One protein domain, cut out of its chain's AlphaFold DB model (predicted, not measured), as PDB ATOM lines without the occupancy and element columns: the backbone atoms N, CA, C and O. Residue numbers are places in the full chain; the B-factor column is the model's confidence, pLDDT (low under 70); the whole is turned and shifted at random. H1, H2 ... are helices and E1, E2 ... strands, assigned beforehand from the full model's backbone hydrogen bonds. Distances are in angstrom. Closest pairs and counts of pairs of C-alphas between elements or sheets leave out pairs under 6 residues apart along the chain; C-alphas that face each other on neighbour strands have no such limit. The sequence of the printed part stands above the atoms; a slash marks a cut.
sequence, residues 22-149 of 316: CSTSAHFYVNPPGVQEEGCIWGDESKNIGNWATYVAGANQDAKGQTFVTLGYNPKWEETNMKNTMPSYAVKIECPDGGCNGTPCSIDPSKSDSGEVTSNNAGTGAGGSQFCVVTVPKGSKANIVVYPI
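Overview. This is residues 22 to 149 of the 316 residues of the protein "UTH1" of Verticillium alfalfae (strain VaMs.102 / ATCC MYA-4576 / FGSC 10136) (UniProt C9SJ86). Two antiparallel sheets lie face to face as a sandwich, their strands running nearly in line: a strongly twisted sheet, E1 E2 E3 E8 E7, and a smaller, flatter one, E6 E5 E4 E9. The three short helices, H1, H2 and H3, gather at one end of the sandwich together with the loop of residues 41 to 54. The printed part has 128 residues, in the order E1 H1 E2 E3 H2 H3 E4 E5 E6 E7 E8 E9. The class is mixed, helices and strands, with under half of the residues in named elements. The whole is compact and rounded, with a radius of gyration of the C-alphas of 14.4 A and spans of 42 by 34 by 27 A.

Along the chain. In the larger sheet, E1 is residues 26 to 30, 12.7 A long, from C-alpha 26 at (-4.750, -77.788, -52.963). E2, residues 55 to 61, is 20.8 A long; E3, residues 67 to 73, 20.0 A; E8, residues 130 to 136, 20.1 A. E7 is residues 122 to 124. In the other sheet, E6 is residues 117 to 119, E5 residues 105 to 107, E4 residues 89 to 94, 16.2 A long, and E9 residues 143 to 148, 16.1 A long, ending with C-alpha 148 at (-26.823, -68.185, -48.816). H1 is residues 37 to 40, H2 residues 75 to 79 and H3 residues 81 to 84.

Arrangement. In the larger sheet, E1 and E7 are the edge strands. N 28 and O 57 of E1 and E2 are 2.8 A apart. The hairpin E2 and E3 has N 58 and O 70 at 2.9 A. E3 and E8 have N 69 and O 134 at 2.8 A, and the hairpin E7 and E8 has N 123 and O 131 at 2.8 A. E4, E5 and E6 form a meander, each strand the antiparallel neighbour of the one before, with N 93 and O 105 at 2.9 A and N 118 and O 106 at 2.8 A. E9 is antiparallel to E4, with N 92 and O 145 at 3.0 A. Between the sheets, the closest C-alphas of E5 and E8 are those of Cys 105 and Cys 132, 5.7 A. E1 and E9 are only just apart, 8.1 A at the closest. H2 only grazes the larger sheet, with residues 75 to 78. H2 and H3 are close but not clearly touching, with the C-alphas of Trp 77 and Lys 83 closest at 6.5 A. H1 is only just not on the larger sheet, with 4 pairs of C-alphas within 10 A. The O i to N i+4 pair of H2 is within hydrogen-bond range; H1 and H3 are too short for one.

Size, cuts and confidence. The C-alphas farthest apart are those of Ser 46 and Lys 64, 42.1 A. The printed part has no cut, and its one long link is H1 to E2, 14 residues. Mean pLDDT of the printed part is 90.8; residues 112 to 114 are under 70.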
ATOM      1  N   CYS A  22       6.047 -81.844 -53.138       86.62
ATOM      2  CA  CYS A  22       6.122 -82.332 -51.752       86.62
ATOM      3  C   CYS A  22       4.854 -83.052 -51.246       86.62
ATOM      4  O   CYS A  22       4.565 -83.010 -50.050       86.62
ATOM      5  N   SER A  23       4.103 -83.711 -52.136       87.31
ATOM      6  CA  SER A  23       2.833 -84.384 -51.822       87.31
ATOM      7  C   SER A  23       1.799 -83.440 -51.195       87.31
ATOM      8  O   SER A  23       1.071 -83.823 -50.277       87.31
ATOM      9  N   THR A  24       1.774 -82.184 -51.648       86.62
ATOM     10  CA  THR A  24       0.902 -81.145 -51.085       86.62
ATOM     11  C   THR A  24      -0.535 -81.244 -51.595       86.62
ATOM     12  O   THR A  24      -0.810 -81.756 -52.679       86.62
ATOM     13  N   SER A  25      -1.464 -80.724 -50.796       89.12
ATOM     14  CA  SER A  25      -2.874 -80.536 -51.138       89.12
ATOM     15  C   SER A  25      -3.124 -79.180 -51.795       89.12
ATOM     16  O   SER A  25      -2.392 -78.212 -51.578       89.12
ATOM     17  N   ALA A  26      -4.201 -79.081 -52.576       92.12
ATOM     18  CA  ALA A  26      -4.750 -77.788 -52.963       92.12
ATOM     19  C   ALA A  26      -5.610 -77.243 -51.818       92.12
ATOM     20  O   ALA A  26      -6.373 -77.996 -51.213       92.12
ATOM     21  N   HIS A  27      -5.495 -75.944 -51.546       91.25
ATOM     22  CA  HIS A  27      -6.282 -75.230 -50.543       91.25
ATOM     23  C   HIS A  27      -6.966 -74.027 -51.182       91.25
ATOM     24  O   HIS A  27      -6.382 -73.340 -52.023       91.25
ATOM     25  N   PHE A  28      -8.197 -73.777 -50.761       93.62
ATOM     26  CA  PHE A  28      -9.071 -72.753 -51.301       93.62
ATOM     27  C   PHE A  28      -9.730 -71.998 -50.154       93.62
ATOM     28  O   PHE A  28     -10.241 -72.607 -49.214       93.62
ATOM     29  N   TYR A  29      -9.768 -70.677 -50.267       94.44
ATOM     30  CA  TYR A  29     -10.662 -69.850 -49.471       94.44
ATOM     31  C   TYR A  29     -12.016 -69.797 -50.175       94.44
ATOM     32  O   TYR A  29     -12.082 -69.551 -51.381       94.44
ATOM     33  N   VAL A  30     -13.091 -70.068 -49.444       95.38
ATOM     34  CA  VAL A  30     -14.445 -70.077 -50.001       95.38
ATOM     35  C   VAL A  30     -15.079 -68.733 -49.688       95.38
ATOM     36  O   VAL A  30     -15.388 -68.468 -48.537       95.38
ATOM     37  N   ASN A  31     -15.239 -67.872 -50.689       94.31
ATOM     38  CA  ASN A  31     -15.833 -66.549 -50.494       94.31
ATOM     39  C   ASN A  31     -17.375 -66.607 -50.429       94.31
ATOM     40  O   ASN A  31     -17.974 -67.526 -50.997       94.31
ATOM     41  N   PRO A  32     -18.028 -65.617 -49.790       92.81
ATOM     42  CA  PRO A  32     -19.480 -65.470 -49.829       92.81
ATOM     43  C   PRO A  32     -20.033 -65.364 -51.267       92.81
ATOM     44  O   PRO A  32     -19.371 -64.780 -52.133       92.81
ATOM     45  N   PRO A  33     -21.264 -65.847 -51.531       92.56
ATOM     46  CA  PRO A  33     -21.946 -65.614 -52.801       92.56
ATOM     47  C   PRO A  33     -22.036 -64.120 -53.149       92.56
ATOM     48  O   PRO A  33     -22.296 -63.290 -52.279       92.56
ATOM     49  N   GLY A  34     -21.842 -63.786 -54.426       90.31
ATOM     50  CA  GLY A  34     -21.855 -62.406 -54.929       90.31
ATOM     51  C   GLY A  34     -20.486 -61.716 -54.956       90.31
ATOM     52  O   GLY A  34     -20.355 -60.676 -55.596       90.31
ATOM     53  N   VAL A  35     -19.460 -62.297 -54.326       91.12
ATOM     54  CA  VAL A  35     -18.076 -61.804 -54.405       91.12
ATOM     55  C   VAL A  35     -17.439 -62.231 -55.730       91.12
ATOM     56  O   VAL A  35     -17.496 -63.407 -56.090       91.12
ATOM     57  N   GLN A  36     -16.822 -61.282 -56.438       90.00
ATOM     58  CA  GLN A  36     -16.172 -61.502 -57.731       90.00
ATOM     59  C   GLN A  36     -14.643 -61.548 -57.555       90.00
ATOM     60  O   GLN A  36     -14.124 -62.163 -56.617       90.00
ATOM     61  N   GLU A  37     -13.899 -60.905 -58.454       88.31
ATOM     62  CA  GLU A  37     -12.435 -60.862 -58.448       88.31
ATOM     63  C   GLU A  37     -11.853 -60.251 -57.159       88.31
ATOM     64  O   GLU A  37     -10.715 -60.547 -56.796       88.31
ATOM     65  N   GLU A  38     -12.628 -59.480 -56.391       88.25
ATOM     66  CA  GLU A  38     -12.190 -58.935 -55.101       88.25
ATOM     67  C   GLU A  38     -11.971 -60.026 -54.042       88.25
ATOM     68  O   GLU A  38     -11.201 -59.833 -53.106       88.25
ATOM     69  N   GLY A  39     -12.608 -61.193 -54.183       88.25
ATOM     70  CA  GLY A  39     -12.360 -62.353 -53.317       88.25
ATOM     71  C   GLY A  39     -11.113 -63.150 -53.703       88.25
ATOM     72  O   GLY A  39     -10.721 -64.075 -52.991       88.25
ATOM     73  N   CYS A  40     -10.503 -62.821 -54.840       87.62
ATOM     74  CA  CYS A  40      -9.352 -63.517 -55.410       87.62
ATOM     75  C   CYS A  40      -8.011 -62.847 -55.082       87.62
ATOM     76  O   CYS A  40      -6.954 -63.335 -55.488       87.62
ATOM     77  N   ILE A  41      -8.050 -61.737 -54.352       86.44
ATOM     78  CA  ILE A  41      -6.882 -60.989 -53.902       86.44
ATOM     79  C   ILE A  41      -6.680 -61.177 -52.400       86.44
ATOM     80  O   ILE A  41      -7.620 -61.433 -51.648       86.44
ATOM     81  N   TRP A  42      -5.430 -61.047 -51.962       85.38
ATOM     82  CA  TRP A  42      -5.123 -60.961 -50.538       85.38
ATOM     83  C   TRP A  42      -5.662 -59.628 -50.010       85.38
ATOM     84  O   TRP A  42      -5.267 -58.568 -50.499       85.38
ATOM     85  N   GLY A  43      -6.610 -59.695 -49.078       83.31
ATOM     86  CA  GLY A  43      -7.322 -58.536 -48.537       83.31
ATOM     87  C   GLY A  43      -6.770 -58.032 -47.202       83.31
ATOM     88  O   GLY A  43      -5.561 -58.031 -46.962       83.31
ATOM     89  N   ASP A  44      -7.691 -57.639 -46.328       85.19
ATOM     90  CA  ASP A  44      -7.441 -57.282 -44.936       85.19
ATOM     91  C   ASP A  44      -8.537 -57.867 -44.022       85.19
ATOM     92  O   ASP A  44      -9.577 -58.337 -44.490       85.19
ATOM     93  N   GLU A  45      -8.312 -57.824 -42.709       85.44
ATOM     94  CA  GLU A  45      -9.188 -58.431 -41.697       85.44
ATOM     95  C   GLU A  45     -10.542 -57.728 -41.483       85.44
ATOM     96  O   GLU A  45     -11.338 -58.178 -40.660       85.44
ATOM     97  N   SER A  46     -10.837 -56.632 -42.193       85.75
ATOM     98  CA  SER A  46     -12.129 -55.938 -42.090       85.75
ATOM     99  C   SER A  46     -13.258 -56.627 -42.855       85.75
ATOM    100  O   SER A  46     -14.429 -56.327 -42.614       85.75
ATOM    101  N   LYS A  47     -12.928 -57.536 -43.783       87.62
ATOM    102  CA  LYS A  47     -13.895 -58.255 -44.622       87.62
ATOM    103  C   LYS A  47     -13.602 -59.748 -44.611       87.62
ATOM    104  O   LYS A  47     -12.456 -60.169 -44.704       87.62
ATOM    105  N   ASN A  48     -14.651 -60.564 -44.605       89.62
ATOM    106  CA  ASN A  48     -14.543 -62.018 -44.700       89.62
ATOM    107  C   ASN A  48     -14.396 -62.494 -46.160       89.62
ATOM    108  O   ASN A  48     -15.142 -63.361 -46.618       89.62
ATOM    109  N   ILE A  49     -13.450 -61.906 -46.897       91.56
ATOM    110  CA  ILE A  49     -13.126 -62.267 -48.284       91.56
ATOM    111  C   ILE A  49     -11.624 -62.532 -48.437       91.56
ATOM    112  O   ILE A  49     -10.816 -62.122 -47.600       91.56
ATOM    113  N   GLY A  50     -11.241 -63.229 -49.502       91.25
ATOM    114  CA  GLY A  50      -9.855 -63.635 -49.723       91.25
ATOM    115  C   GLY A  50      -9.390 -64.582 -48.619       91.25
ATOM    116  O   GLY A  50     -10.125 -65.466 -48.185       91.25
ATOM    117  N   ASN A  51      -8.180 -64.391 -48.106       91.38
ATOM    118  CA  ASN A  51      -7.632 -65.237 -47.044       91.38
ATOM    119  C   ASN A  51      -8.306 -65.059 -45.668       91.38
ATOM    120  O   ASN A  51      -8.020 -65.837 -44.758       91.38
ATOM    121  N   TRP A  52      -9.223 -64.096 -45.517       92.88
ATOM    122  CA  TRP A  52     -10.097 -63.944 -44.344       92.88
ATOM    123  C   TRP A  52     -11.503 -64.507 -44.567       92.88
ATOM    124  O   TRP A  52     -12.391 -64.301 -43.738       92.88
ATOM    125  N   ALA A  53     -11.737 -65.227 -45.669       94.19
ATOM    126  CA  ALA A  53     -13.020 -65.871 -45.906       94.19
ATOM    127  C   ALA A  53     -13.402 -66.830 -44.774       94.19
ATOM    128  O   ALA A  53     -12.538 -67.465 -44.176       94.19
ATOM    129  N   THR A  54     -14.696 -66.940 -44.476       94.44
ATOM    130  CA  THR A  54     -15.200 -67.723 -43.333       94.44
ATOM    131  C   THR A  54     -14.816 -69.202 -43.400       94.44
ATOM    132  O   THR A  54     -14.468 -69.793 -42.376       94.44
ATOM    133  N   TYR A  55     -14.852 -69.798 -44.594       95.75
ATOM    134  CA  TYR A  55     -14.575 -71.218 -44.780       95.75
ATOM    135  C   TYR A  55     -13.362 -71.449 -45.672       95.75
ATOM    136  O   TYR A  55     -13.049 -70.668 -46.575       95.75
ATOM    137  N   VAL A  56     -12.716 -72.585 -45.442       95.88
ATOM    138  CA  VAL A  56     -11.674 -73.134 -46.302       95.88
ATOM    139  C   VAL A  56     -12.097 -74.497 -46.820       95.88
ATOM    140  O   VAL A  56     -12.760 -75.282 -46.138       95.88
ATOM    141  N   ALA A  57     -11.667 -74.783 -48.038       95.94
ATOM    142  CA  ALA A  57     -11.750 -76.099 -48.634       95.94
ATOM    143  C   ALA A  57     -10.358 -76.586 -49.020       95.94
ATOM    144  O   ALA A  57      -9.477 -75.798 -49.361       95.94
ATOM    145  N   GLY A  58     -10.160 -77.896 -48.999       94.62
ATOM    146  CA  GLY A  58      -8.937 -78.520 -49.475       94.62
ATOM    147  C   GLY A  58      -9.232 -79.782 -50.261       94.62
ATOM    148  O   GLY A  58     -10.250 -80.435 -50.030       94.62
ATOM    149  N   ALA A  59      -8.348 -80.125 -51.190       95.44
ATOM    150  CA  ALA A  59      -8.441 -81.376 -51.924       95.44
ATOM    151  C   ALA A  59      -7.065 -81.965 -52.234       95.44
ATOM    152  O   ALA A  59      -6.137 -81.250 -52.620       95.44
ATOM    153  N   ASN A  60      -6.950 -83.283 -52.111       95.12
ATOM    154  CA  ASN A  60      -5.793 -84.050 -52.565       95.12
ATOM    155  C   ASN A  60      -6.195 -85.479 -52.921       95.12
ATOM    156  O   ASN A  60      -7.220 -85.986 -52.466       95.12
ATOM    157  N   GLN A  61      -5.361 -86.146 -53.707       95.62
ATOM    158  CA  GLN A  61      -5.543 -87.540 -54.080       95.62
ATOM    159  C   GLN A  61      -4.492 -88.429 -53.397       95.62
ATOM    160  O   GLN A  61      -3.354 -88.008 -53.196       95.62
ATOM    161  N   ASP A  62      -4.854 -89.658 -53.021       94.31
ATOM    162  CA  ASP A  62      -3.877 -90.676 -52.612       94.31
ATOM    163  C   ASP A  62      -3.303 -91.450 -53.811       94.31
ATOM    164  O   ASP A  62      -3.763 -91.350 -54.948       94.31
ATOM    165  N   ALA A  63      -2.318 -92.311 -53.549       93.50
ATOM    166  CA  ALA A  63      -1.726 -93.179 -54.568       93.50
ATOM    167  C   ALA A  63      -2.718 -94.192 -55.185       93.50
ATOM    168  O   ALA A  63      -2.420 -94.801 -56.212       93.50
ATOM    169  N   LYS A  64      -3.890 -94.405 -54.569       94.50
ATOM    170  CA  LYS A  64      -4.949 -95.283 -55.085       94.50
ATOM    171  C   LYS A  64      -5.934 -94.529 -55.982       94.50
ATOM    172  O   LYS A  64      -6.777 -95.169 -56.610       94.50
ATOM    173  N   GLY A  65      -5.817 -93.208 -56.092       93.69
ATOM    174  CA  GLY A  65      -6.716 -92.360 -56.865       93.69
ATOM    175  C   GLY A  65      -7.973 -91.926 -56.105       93.69
ATOM    176  O   GLY A  65      -8.892 -91.400 -56.729       93.69
ATOM    177  N   GLN A  66      -8.053 -92.171 -54.794       96.12
ATOM    178  CA  GLN A  66      -9.142 -91.665 -53.957       96.12
ATOM    179  C   GLN A  66      -8.888 -90.199 -53.645       96.12
ATOM    180  O   GLN A  66      -7.765 -89.825 -53.312       96.12
ATOM    181  N   THR A  67      -9.928 -89.379 -53.746       96.56
ATOM    182  CA  THR A  67      -9.827 -87.944 -53.473       96.56
ATOM    183  C   THR A  67     -10.350 -87.652 -52.077       96.56
ATOM    184  O   THR A  67     -11.455 -88.055 -51.734       96.56
ATOM    185  N   PHE A  68      -9.570 -86.941 -51.277       96.00
ATOM    186  CA  PHE A  68      -9.967 -86.436 -49.970       96.00
ATOM    187  C   PHE A  68     -10.350 -84.979 -50.146       96.00
ATOM    188  O   PHE A  68      -9.547 -84.190 -50.640       96.00
ATOM    189  N   VAL A  69     -11.583 -84.640 -49.782       97.06
ATOM    190  CA  VAL A  69     -12.092 -83.271 -49.801       97.06
ATOM    191  C   VAL A  69     -12.320 -82.841 -48.363       97.06
ATOM    192  O   VAL A  69     -13.116 -83.449 -47.648       97.06
ATOM    193  N   THR A  70     -11.615 -81.801 -47.947       95.62
ATOM    194  CA  THR A  70     -11.724 -81.209 -46.614       95.62
ATOM    195  C   THR A  70     -12.546 -79.934 -46.704       95.62
ATOM    196  O   THR A  70     -12.334 -79.129 -47.609       95.62
ATOM    197  N   LEU A  71     -13.457 -79.732 -45.758       96.94
ATOM    198  CA  LEU A  71     -14.247 -78.512 -45.608       96.94
ATOM    199  C   LEU A  71     -14.230 -78.094 -44.140       96.94
ATOM    200  O   LEU A  71     -14.504 -78.920 -43.271       96.94
ATOM    201  N   GLY A  72     -13.909 -76.838 -43.848       95.69
ATOM    202  CA  GLY A  72     -13.773 -76.374 -42.469       95.69
ATOM    203  C   GLY A  72     -13.866 -74.867 -42.311       95.69
ATOM    204  O   GLY A  72     -13.909 -74.121 -43.292       95.69
ATOM    205  N   TYR A  73     -13.876 -74.431 -41.054       94.88
ATOM    206  CA  TYR A  73     -13.667 -73.028 -40.711       94.88
ATOM    207  C   TYR A  73     -12.244 -72.598 -41.047       94.88
ATOM    208  O   TYR A  73     -11.299 -73.376 -40.923       94.88
ATOM    209  N   ASN A  74     -12.104 -71.356 -41.499       94.12
ATOM    210  CA  ASN A  74     -10.802 -70.757 -41.736       94.12
ATOM    211  C   ASN A  74     -10.171 -70.319 -40.399       94.12
ATOM    212  O   ASN A  74     -10.723 -69.416 -39.764       94.12
ATOM    213  N   PRO A  75      -8.993 -70.845 -40.014       91.56
ATOM    214  CA  PRO A  75      -8.312 -70.423 -38.790       91.56
ATOM    215  C   PRO A  75      -8.061 -68.911 -38.740       91.56
ATOM    216  O   PRO A  75      -8.266 -68.283 -37.705       91.56
ATOM    217  N   LYS A  76      -7.718 -68.287 -39.880       91.12
ATOM    218  CA  LYS A  76      -7.510 -66.831 -39.953       91.12
ATOM    219  C   LYS A  76      -8.774 -66.049 -39.644       91.12
ATOM    220  O   LYS A  76      -8.701 -65.011 -39.002       91.12
ATOM    221  N   TRP A  77      -9.934 -66.530 -40.081       91.88
ATOM    222  CA  TRP A  77     -11.207 -65.888 -39.762       91.88
ATOM    223  C   TRP A  77     -11.544 -66.038 -38.271       91.88
ATOM    224  O   TRP A  77     -12.006 -65.078 -37.652       91.88
ATOM    225  N   GLU A  78     -11.240 -67.190 -37.667       89.56
ATOM    226  CA  GLU A  78     -11.450 -67.458 -36.233       89.56
ATOM    227  C   GLU A  78     -10.495 -66.701 -35.295       89.56
ATOM    228  O   GLU A  78     -10.762 -66.562 -34.095       89.56
ATOM    229  N   GLU A  79      -9.402 -66.165 -35.823       89.06
ATOM    230  CA  GLU A  79      -8.527 -65.236 -35.105       89.06
ATOM    231  C   GLU A  79      -9.110 -63.809 -35.059       89.06
ATOM    232  O   GLU A  79      -8.763 -63.034 -34.169       89.06
ATOM    233  N   THR A  80     -10.050 -63.467 -35.950       88.19
ATOM    234  CA  THR A  80     -10.659 -62.126 -36.017       88.19
ATOM    235  C   THR A  80     -11.909 -61.969 -35.144       88.19
ATOM    236  O   THR A  80     -12.548 -62.931 -34.712       88.19
ATOM    237  N   ASN A  81     -12.344 -60.717 -34.960       87.31
ATOM    238  CA  ASN A  81     -13.626 -60.396 -34.324       87.31
ATOM    239  C   ASN A  81     -14.853 -60.776 -35.179       87.31
ATOM    240  O   ASN A  81     -15.964 -60.822 -34.647       87.31
ATOM    241  N   MET A  82     -14.675 -61.069 -36.478       85.56
ATOM    242  CA  MET A  82     -15.774 -61.440 -37.380       85.56
ATOM    243  C   MET A  82     -16.415 -62.775 -37.003       85.56
ATOM    244  O   MET A  82     -17.584 -62.979 -37.317       85.56
ATOM    245  N   LYS A  83     -15.712 -63.638 -36.258       83.88
ATOM    246  CA  LYS A  83     -16.263 -64.907 -35.759       83.88
ATOM    247  C   LYS A  83     -17.481 -64.765 -34.855       83.88
ATOM    248  O   LYS A  83     -18.272 -65.690 -34.730       83.88
ATOM    249  N   ASN A  84     -17.629 -63.600 -34.226       85.06
ATOM    250  CA  ASN A  84     -18.769 -63.296 -33.365       85.06
ATOM    251  C   ASN A  84     -20.012 -62.892 -34.173       85.06
ATOM    252  O   ASN A  84     -21.080 -62.697 -33.597       85.06
ATOM    253  N   THR A  85     -19.871 -62.720 -35.491       84.88
ATOM    254  CA  THR A  85     -20.970 -62.414 -36.402       84.88
ATOM    255  C   THR A  85     -21.328 -63.666 -37.183       84.88
ATOM    256  O   THR A  85     -20.463 -64.335 -37.745       84.88
ATOM    257  N   MET A  86     -22.621 -63.976 -37.228       85.88
ATOM    258  CA  MET A  86     -23.128 -65.107 -37.989       85.88
ATOM    259  C   MET A  86     -22.813 -64.930 -39.489       85.88
ATOM    260  O   MET A  86     -23.132 -63.877 -40.048       85.88
ATOM    261  N   PRO A  87     -22.206 -65.929 -40.154       90.50
ATOM    262  CA  PRO A  87     -21.974 -65.885 -41.595       90.50
ATOM    263  C   PRO A  87     -23.278 -65.758 -42.394       90.50
ATOM    264  O   PRO A  87     -24.313 -66.286 -41.997       90.50
ATOM    265  N   SER A  88     -23.220 -65.099 -43.555       91.06
ATOM    266  CA  SER A  88     -24.359 -64.928 -44.479       91.06
ATOM    267  C   SER A  88     -24.555 -66.095 -45.454       91.06
ATOM    268  O   SER A  88     -25.451 -66.078 -46.299       91.06
ATOM    269  N   TYR A  89     -23.692 -67.104 -45.388       94.50
ATOM    270  CA  TYR A  89     -23.722 -68.259 -46.275       94.50
ATOM    271  C   TYR A  89     -23.224 -69.507 -45.547       94.50
ATOM    272  O   TYR A  89     -22.563 -69.420 -44.515       94.50
ATOM    273  N   ALA A  90     -23.567 -70.660 -46.100       94.88
ATOM    274  CA  ALA A  90     -23.221 -71.976 -45.602       94.88
ATOM    275  C   ALA A  90     -22.598 -72.818 -46.716       94.88
ATOM    276  O   ALA A  90     -22.697 -72.514 -47.911       94.88
ATOM    277  N   VAL A  91     -21.949 -73.903 -46.304       96.69
ATOM    278  CA  VAL A  91     -21.191 -74.785 -47.190       96.69
ATOM    279  C   VAL A  91     -21.488 -76.250 -46.891       96.69
ATOM    280  O   VAL A  91     -21.713 -76.640 -45.745       96.69
ATOM    281  N   LYS A  92     -21.503 -77.092 -47.924       96.81
ATOM    282  CA  LYS A  92     -21.624 -78.551 -47.780       96.81
ATOM    283  C   LYS A  92     -20.893 -79.289 -48.891       96.81
ATOM    284  O   LYS A  92     -20.720 -78.752 -49.981       96.81
ATOM    285  N   ILE A  93     -20.525 -80.538 -48.630       97.56
ATOM    286  CA  ILE A  93     -20.049 -81.465 -49.656       97.56
ATOM    287  C   ILE A  93     -21.196 -82.388 -50.070       97.56
ATOM    288  O   ILE A  93     -21.818 -83.039 -49.230       97.56
ATOM    289  N   GLU A  94     -21.441 -82.478 -51.375       96.38
ATOM    290  CA  GLU A  94     -22.398 -83.405 -51.978       96.38
ATOM    291  C   GLU A  94     -21.707 -84.358 -52.944       96.38
ATOM    292  O   GLU A  94     -20.840 -83.956 -53.714       96.38
ATOM    293  N   CYS A  95     -22.133 -85.617 -52.949       95.62
ATOM    294  CA  CYS A  95     -21.627 -86.617 -53.879       95.62
ATOM    295  C   CYS A  95     -22.759 -87.076 -54.798       95.62
ATOM    296  O   CYS A  95     -23.552 -87.922 -54.377       95.62
ATOM    297  N   PRO A  96     -22.866 -86.523 -56.022       94.00
ATOM    298  CA  PRO A  96     -23.979 -86.820 -56.924       94.00
ATOM    299  C   PRO A  96     -24.053 -88.304 -57.296       94.00
ATOM    300  O   PRO A  96     -25.143 -88.852 -57.418       94.00
ATOM    301  N   ASP A  97     -22.900 -88.968 -57.404       91.00
ATOM    302  CA  ASP A  97     -22.805 -90.393 -57.734       91.00
ATOM    303  C   ASP A  97     -22.944 -91.307 -56.496       91.00
ATOM    304  O   ASP A  97     -22.889 -92.533 -56.607       91.00
ATOM    305  N   GLY A  98     -23.104 -90.729 -55.299       90.12
ATOM    306  CA  GLY A  98     -23.070 -91.454 -54.029       90.12
ATOM    307  C   GLY A  98     -21.695 -92.056 -53.707       90.12
ATOM    308  O   GLY A  98     -20.668 -91.668 -54.257       90.12
ATOM    309  N   GLY A  99     -21.659 -92.991 -52.751       90.56
ATOM    310  CA  GLY A  99     -20.460 -93.786 -52.436       90.56
ATOM    311  C   GLY A  99     -19.344 -93.064 -51.672       90.56
ATOM    312  O   GLY A  99     -18.350 -93.693 -51.312       90.56
ATOM    313  N   CYS A 100     -19.502 -91.773 -51.391       94.88
ATOM    314  CA  CYS A 100     -18.573 -91.030 -50.553       94.88
ATOM    315  C   CYS A 100     -18.613 -91.490 -49.095       94.88
ATOM    316  O   CYS A 100     -19.678 -91.703 -48.516       94.88
ATOM    317  N   ASN A 101     -17.437 -91.591 -48.481       94.94
ATOM    318  CA  ASN A 101     -17.299 -91.822 -47.048       94.94
ATOM    319  C   ASN A 101     -17.117 -90.482 -46.320       94.94
ATOM    320  O   ASN A 101     -16.481 -89.584 -46.862       94.94
ATOM    321  N   GLY A 102     -17.664 -90.339 -45.112       91.44
ATOM    322  CA  GLY A 102     -17.555 -89.103 -44.324       91.44
ATOM    323  C   GLY A 102     -18.680 -88.088 -44.549       91.44
ATOM    324  O   GLY A 102     -18.642 -87.009 -43.970       91.44
ATOM    325  N   THR A 103     -19.707 -88.421 -45.338       92.31
ATOM    326  CA  THR A 103     -20.941 -87.620 -45.437       92.31
ATOM    327  C   THR A 103     -21.912 -87.926 -44.278       92.31
ATOM    328  O   THR A 103     -21.949 -89.078 -43.834       92.31
ATOM    329  N   PRO A 104     -22.742 -86.967 -43.814       94.25
ATOM    330  CA  PRO A 104     -22.778 -85.569 -44.252       94.25
ATOM    331  C   PRO A 104     -21.489 -84.831 -43.872       94.25
ATOM    332  O   PRO A 104     -20.754 -85.271 -42.999       94.25
ATOM    333  N   CYS A 105     -21.182 -83.755 -44.583       95.81
ATOM    334  CA  CYS A 105     -20.098 -82.836 -44.249       95.81
ATOM    335  C   CYS A 105     -20.594 -81.447 -44.634       95.81
ATOM    336  O   CYS A 105     -20.603 -81.082 -45.812       95.81
ATOM    337  N   SER A 106     -21.144 -80.736 -43.655       95.38
ATOM    338  CA  SER A 106     -21.775 -79.435 -43.859       95.38
ATOM    339  C   SER A 106     -21.556 -78.512 -42.678       95.38
ATOM    340  O   SER A 106     -21.568 -78.952 -41.531       95.38
ATOM    341  N   ILE A 107     -21.435 -77.226 -42.975       94.62
ATOM    342  CA  ILE A 107     -21.314 -76.153 -41.999       94.62
ATOM    343  C   ILE A 107     -22.429 -75.168 -42.314       94.62
ATOM    344  O   ILE A 107     -22.393 -74.491 -43.343       94.62
ATOM    345  N   ASP A 108     -23.453 -75.160 -41.467       92.94
ATOM    346  CA  ASP A 108     -24.626 -74.304 -41.618       92.94
ATOM    347  C   ASP A 108     -24.929 -73.608 -40.285       92.94
ATOM    348  O   ASP A 108     -25.611 -74.179 -39.428       92.94
ATOM    349  N   PRO A 109     -24.431 -72.371 -40.110       88.12
ATOM    350  CA  PRO A 109     -24.702 -71.562 -38.929       88.12
ATOM    351  C   PRO A 109     -26.190 -71.371 -38.624       88.12
ATOM    352  O   PRO A 109     -26.543 -71.140 -37.476       88.12
ATOM    353  N   SER A 110     -27.083 -71.463 -39.618       87.06
ATOM    354  CA  SER A 110     -28.526 -71.281 -39.397       87.06
ATOM    355  C   SER A 110     -29.215 -72.492 -38.776       87.06
ATOM    356  O   SER A 110     -30.322 -72.376 -38.255       87.06
ATOM    357  N   LYS A 111     -28.571 -73.663 -38.829       82.44
ATOM    358  CA  LYS A 111     -29.123 -74.930 -38.331       82.44
ATOM    359  C   LYS A 111     -28.536 -75.370 -36.997       82.44
ATOM    360  O   LYS A 111     -29.022 -76.343 -36.424       82.44
ATOM    361  N   SER A 112     -27.496 -74.696 -36.524       67.88
ATOM    362  CA  SER A 112     -26.837 -74.997 -35.261       67.88
ATOM    363  C   SER A 112     -26.563 -73.699 -34.520       67.88
ATOM    364  O   SER A 112     -25.868 -72.835 -35.049       67.88
ATOM    365  N   ASP A 113     -27.053 -73.590 -33.283       58.06
ATOM    366  CA  ASP A 113     -26.825 -72.427 -32.412       58.06
ATOM    367  C   ASP A 113     -25.321 -72.146 -32.180       58.06
ATOM    368  O   ASP A 113     -24.946 -71.041 -31.793       58.06
ATOM    369  N   SER A 114     -24.454 -73.138 -32.421       62.56
ATOM    370  CA  SER A 114     -22.993 -73.052 -32.299       62.56
ATOM    371  C   SER A 114     -22.248 -72.976 -33.639       62.56
ATOM    372  O   SER A 114     -21.025 -72.852 -33.637       62.56
ATOM    373  N   GLY A 115     -22.940 -73.079 -34.783       72.00
ATOM    374  CA  GLY A 115     -22.306 -73.149 -36.104       72.00
ATOM    375  C   GLY A 115     -21.443 -74.397 -36.328       72.00
ATOM    376  O   GLY A 115     -20.545 -74.382 -37.164       72.00
ATOM    377  N   GLU A 116     -21.684 -75.474 -35.586       84.50
ATOM    378  CA  GLU A 116     -20.837 -76.672 -35.605       84.50
ATOM    379  C   GLU A 116     -20.781 -77.382 -36.970       84.50
ATOM    380  O   GLU A 116     -21.744 -77.393 -37.748       84.50
ATOM    381  N   VAL A 117     -19.651 -78.036 -37.245       91.12
ATOM    382  CA  VAL A 117     -19.500 -78.899 -38.419       91.12
ATOM    383  C   VAL A 117     -20.346 -80.159 -38.244       91.12
ATOM    384  O   VAL A 117     -20.081 -81.010 -37.400       91.12
ATOM    385  N   THR A 118     -21.344 -80.332 -39.104       91.31
ATOM    386  CA  THR A 118     -22.164 -81.544 -39.141       91.31
ATOM    387  C   THR A 118     -21.466 -82.604 -39.987       91.31
ATOM    388  O   THR A 118     -21.512 -82.551 -41.221       91.31
ATOM    389  N   SER A 119     -20.820 -83.578 -39.337       90.12
ATOM    390  CA  SER A 119     -20.236 -84.723 -40.034       90.12
ATOM    391  C   SER A 119     -20.048 -85.976 -39.184       90.12
ATOM    392  O   SER A 119     -19.837 -85.905 -37.980       90.12
ATOM    393  N   ASN A 120     -20.060 -87.134 -39.853       86.06
ATOM    394  CA  ASN A 120     -19.630 -88.414 -39.280       86.06
ATOM    395  C   ASN A 120     -18.102 -88.520 -39.138       86.06
ATOM    396  O   ASN A 120     -17.609 -89.406 -38.448       86.06
ATOM    397  N   ASN A 121     -17.361 -87.652 -39.830       89.00
ATOM    398  CA  ASN A 121     -15.905 -87.630 -39.858       89.00
ATOM    399  C   ASN A 121     -15.405 -86.192 -39.642       89.00
ATOM    400  O   ASN A 121     -14.691 -85.627 -40.476       89.00
ATOM    401  N   ALA A 122     -15.871 -85.587 -38.548       90.19
ATOM    402  CA  ALA A 122     -15.439 -84.274 -38.095       90.19
ATOM    403  C   ALA A 122     -14.135 -84.369 -37.286       90.19
ATOM    404  O   ALA A 122     -13.855 -85.375 -36.634       90.19
ATOM    405  N   GLY A 123     -13.355 -83.294 -37.308       89.62
ATOM    406  CA  GLY A 123     -12.129 -83.143 -36.537       89.62
ATOM    407  C   GLY A 123     -11.848 -81.680 -36.211       89.62
ATOM    408  O   GLY A 123     -12.546 -80.773 -36.666       89.62
ATOM    409  N   THR A 124     -10.804 -81.462 -35.418       90.88
ATOM    410  CA  THR A 124     -10.334 -80.131 -35.022       90.88
ATOM    411  C   THR A 124      -8.908 -79.936 -35.519       90.88
ATOM    412  O   THR A 124      -8.045 -80.783 -35.287       90.88
ATOM    413  N   GLY A 125      -8.689 -78.859 -36.268       83.94
ATOM    414  CA  GLY A 125      -7.440 -78.531 -36.949       83.94
ATOM    415  C   GLY A 125      -6.659 -77.425 -36.248       83.94
ATOM    416  O   GLY A 125      -6.796 -77.206 -35.042       83.94
ATOM    417  N   ALA A 126      -5.821 -76.724 -37.016       77.69
ATOM    418  CA  ALA A 126      -5.094 -75.560 -36.515       77.69
ATOM    419  C   ALA A 126      -6.056 -74.487 -35.999       77.69
ATOM    420  O   ALA A 126      -7.190 -74.399 -36.454       77.69
ATOM    421  N   GLY A 127      -5.617 -73.705 -35.012       76.19
ATOM    422  CA  GLY A 127      -6.444 -72.652 -34.413       76.19
ATOM    423  C   GLY A 127      -7.676 -73.149 -33.645       76.19
ATOM    424  O   GLY A 127      -8.441 -72.333 -33.148       76.19
ATOM    425  N   GLY A 128      -7.873 -74.469 -33.511       83.69
ATOM    426  CA  GLY A 128      -9.114 -75.029 -32.974       83.69
ATOM    427  C   GLY A 128     -10.246 -75.104 -34.004       83.69
ATOM    428  O   GLY A 128     -11.369 -75.450 -33.632       83.69
ATOM    429  N   SER A 129      -9.957 -74.841 -35.282       87.06
ATOM    430  CA  SER A 129     -10.945 -74.827 -36.357       87.06
ATOM    431  C   SER A 129     -11.547 -76.197 -36.590       87.06
ATOM    432  O   SER A 129     -10.837 -77.180 -36.817       87.06
ATOM    433  N   GLN A 130     -12.872 -76.272 -36.578       92.75
ATOM    434  CA  GLN A 130     -13.564 -77.505 -36.922       92.75
ATOM    435  C   GLN A 130     -13.565 -77.728 -38.436       92.75
ATOM    436  O   GLN A 130     -13.758 -76.798 -39.225       92.75
ATOM    437  N   PHE A 131     -13.400 -78.983 -38.842       95.25
ATOM    438  CA  PHE A 131     -13.469 -79.402 -40.236       95.25
ATOM    439  C   PHE A 131     -14.081 -80.797 -40.366       95.25
ATOM    440  O   PHE A 131     -14.162 -81.553 -39.401       95.25
ATOM    441  N   CYS A 132     -14.486 -81.158 -41.577       96.12
ATOM    442  CA  CYS A 132     -14.863 -82.512 -41.952       96.12
ATOM    443  C   CYS A 132     -14.151 -82.943 -43.231       96.12
ATOM    444  O   CYS A 132     -13.772 -82.114 -44.061       96.12
ATOM    445  N   VAL A 133     -13.952 -84.255 -43.370       96.19
ATOM    446  CA  VAL A 133     -13.279 -84.852 -44.530       96.19
ATOM    447  C   VAL A 133     -14.186 -85.876 -45.186       96.19
ATOM    448  O   VAL A 133     -14.657 -86.811 -44.532       96.19
ATOM    449  N   VAL A 134     -14.370 -85.722 -46.495       97.25
ATOM    450  CA  VAL A 134     -15.085 -86.658 -47.356       97.25
ATOM    451  C   VAL A 134     -14.099 -87.376 -48.269       97.25
ATOM    452  O   VAL A 134     -13.335 -86.743 -48.998       97.25
ATOM    453  N   THR A 135     -14.144 -88.706 -48.265       97.12
ATOM    454  CA  THR A 135     -13.372 -89.545 -49.188       97.12
ATOM    455  C   THR A 135     -14.239 -89.903 -50.386       97.12
ATOM    456  O   THR A 135     -15.254 -90.591 -50.252       97.12
ATOM    457  N   VAL A 136     -13.814 -89.458 -51.561       97.25
ATOM    458  CA  VAL A 136     -14.458 -89.679 -52.853       97.25
ATOM    459  C   VAL A 136     -13.756 -90.841 -53.567       97.25
ATOM    460  O   VAL A 136     -12.534 -90.785 -53.774       97.25
ATOM    461  N   PRO A 137     -14.489 -91.897 -53.962       96.50
ATOM    462  CA  PRO A 137     -13.926 -93.005 -54.721       96.50
ATOM    463  C   PRO A 137     -13.294 -92.555 -56.042       96.50
ATOM    464  O   PRO A 137     -13.725 -91.587 -56.672       96.50
ATOM    465  N   LYS A 138     -12.283 -93.299 -56.499       95.31
ATOM    466  CA  LYS A 138     -11.624 -93.035 -57.780       95.31
ATOM    467  C   LYS A 138     -12.641 -93.044 -58.925       95.31
ATOM    468  O   LYS A 138     -13.329 -94.039 -59.133       95.31
ATOM    469  N   GLY A 139     -12.661 -91.967 -59.706       92.19
ATOM    470  CA  GLY A 139     -13.548 -91.814 -60.864       92.19
ATOM    471  C   GLY A 139     -14.931 -91.242 -60.543       92.19
ATOM    472  O   GLY A 139     -15.665 -90.933 -61.478       92.19
ATOM    473  N   SER A 140     -15.266 -91.053 -59.264       94.69
ATOM    474  CA  SER A 140     -16.475 -90.351 -58.822       94.69
ATOM    475  C   SER A 140     -16.212 -88.859 -58.623       94.69
ATOM    476  O   SER A 140     -15.063 -88.406 -58.611       94.69
ATOM    477  N   LYS A 141     -17.288 -88.084 -58.456       94.44
ATOM    478  CA  LYS A 141     -17.220 -86.640 -58.206       94.44
ATOM    479  C   LYS A 141     -17.821 -86.270 -56.855       94.44
ATOM    480  O   LYS A 141     -18.716 -86.943 -56.348       94.44
ATOM    481  N   ALA A 142     -17.351 -85.151 -56.320       96.75
ATOM    482  CA  ALA A 142     -17.991 -84.439 -55.227       96.75
ATOM    483  C   ALA A 142     -18.063 -82.949 -55.568       96.75
ATOM    484  O   ALA A 142     -17.180 -82.416 -56.239       96.75
ATOM    485  N   ASN A 143     -19.112 -82.295 -55.088       96.88
ATOM    486  CA  ASN A 143     -19.358 -80.874 -55.244       96.88
ATOM    487  C   ASN A 143     -19.236 -80.205 -53.879       96.88
ATOM    488  O   ASN A 143     -19.875 -80.634 -52.920       96.88
ATOM    489  N   ILE A 144     -18.459 -79.129 -53.810       96.88
ATOM    490  CA  ILE A 144     -18.514 -78.194 -52.688       96.88
ATOM    491  C   ILE A 144     -19.600 -77.181 -53.041       96.88
ATOM    492  O   ILE A 144     -19.454 -76.414 -53.990       96.88
ATOM    493  N   VAL A 145     -20.713 -77.231 -52.320       96.56
ATOM    494  CA  VAL A 145     -21.888 -76.399 -52.564       96.56
ATOM    495  C   VAL A 145     -21.890 -75.249 -51.574       96.56
ATOM    496  O   VAL A 145     -21.889 -75.469 -50.362       96.56
ATOM    497  N   VAL A 146     -21.926 -74.034 -52.112       95.81
ATOM    498  CA  VAL A 146     -22.007 -72.774 -51.370       95.81
ATOM    499  C   VAL A 146     -23.414 -72.218 -51.559       95.81
ATOM    500  O   VAL A 146     -23.891 -72.141 -52.690       95.81
ATOM    501  N   TYR A 147     -24.100 -71.864 -50.475       93.88
ATOM    502  CA  TYR A 147     -25.472 -71.355 -50.538       93.88
ATOM    503  C   TYR A 147     -25.715 -70.272 -49.480       93.88
ATOM    504  O   TYR A 147     -25.157 -70.360 -48.387       93.88
ATOM    505  N   PRO A 148     -26.517 -69.238 -49.779       92.56
ATOM    506  CA  PRO A 148     -26.823 -68.185 -48.816       92.56
ATOM    507  C   PRO A 148     -27.667 -68.725 -47.654       92.56
ATOM    508  O   PRO A 148     -28.497 -69.618 -47.838       92.56
ATOM    509  N   ILE A 149     -27.485 -68.148 -46.466       88.25
ATOM    510  CA  ILE A 149     -28.333 -68.379 -45.292       88.25
ATOM    511  C   ILE A 149     -28.865 -67.032 -44.804       88.25
ATOM    512  O   ILE A 149     -28.112 -66.080 -44.633       88.25
TER     513      ILE A 149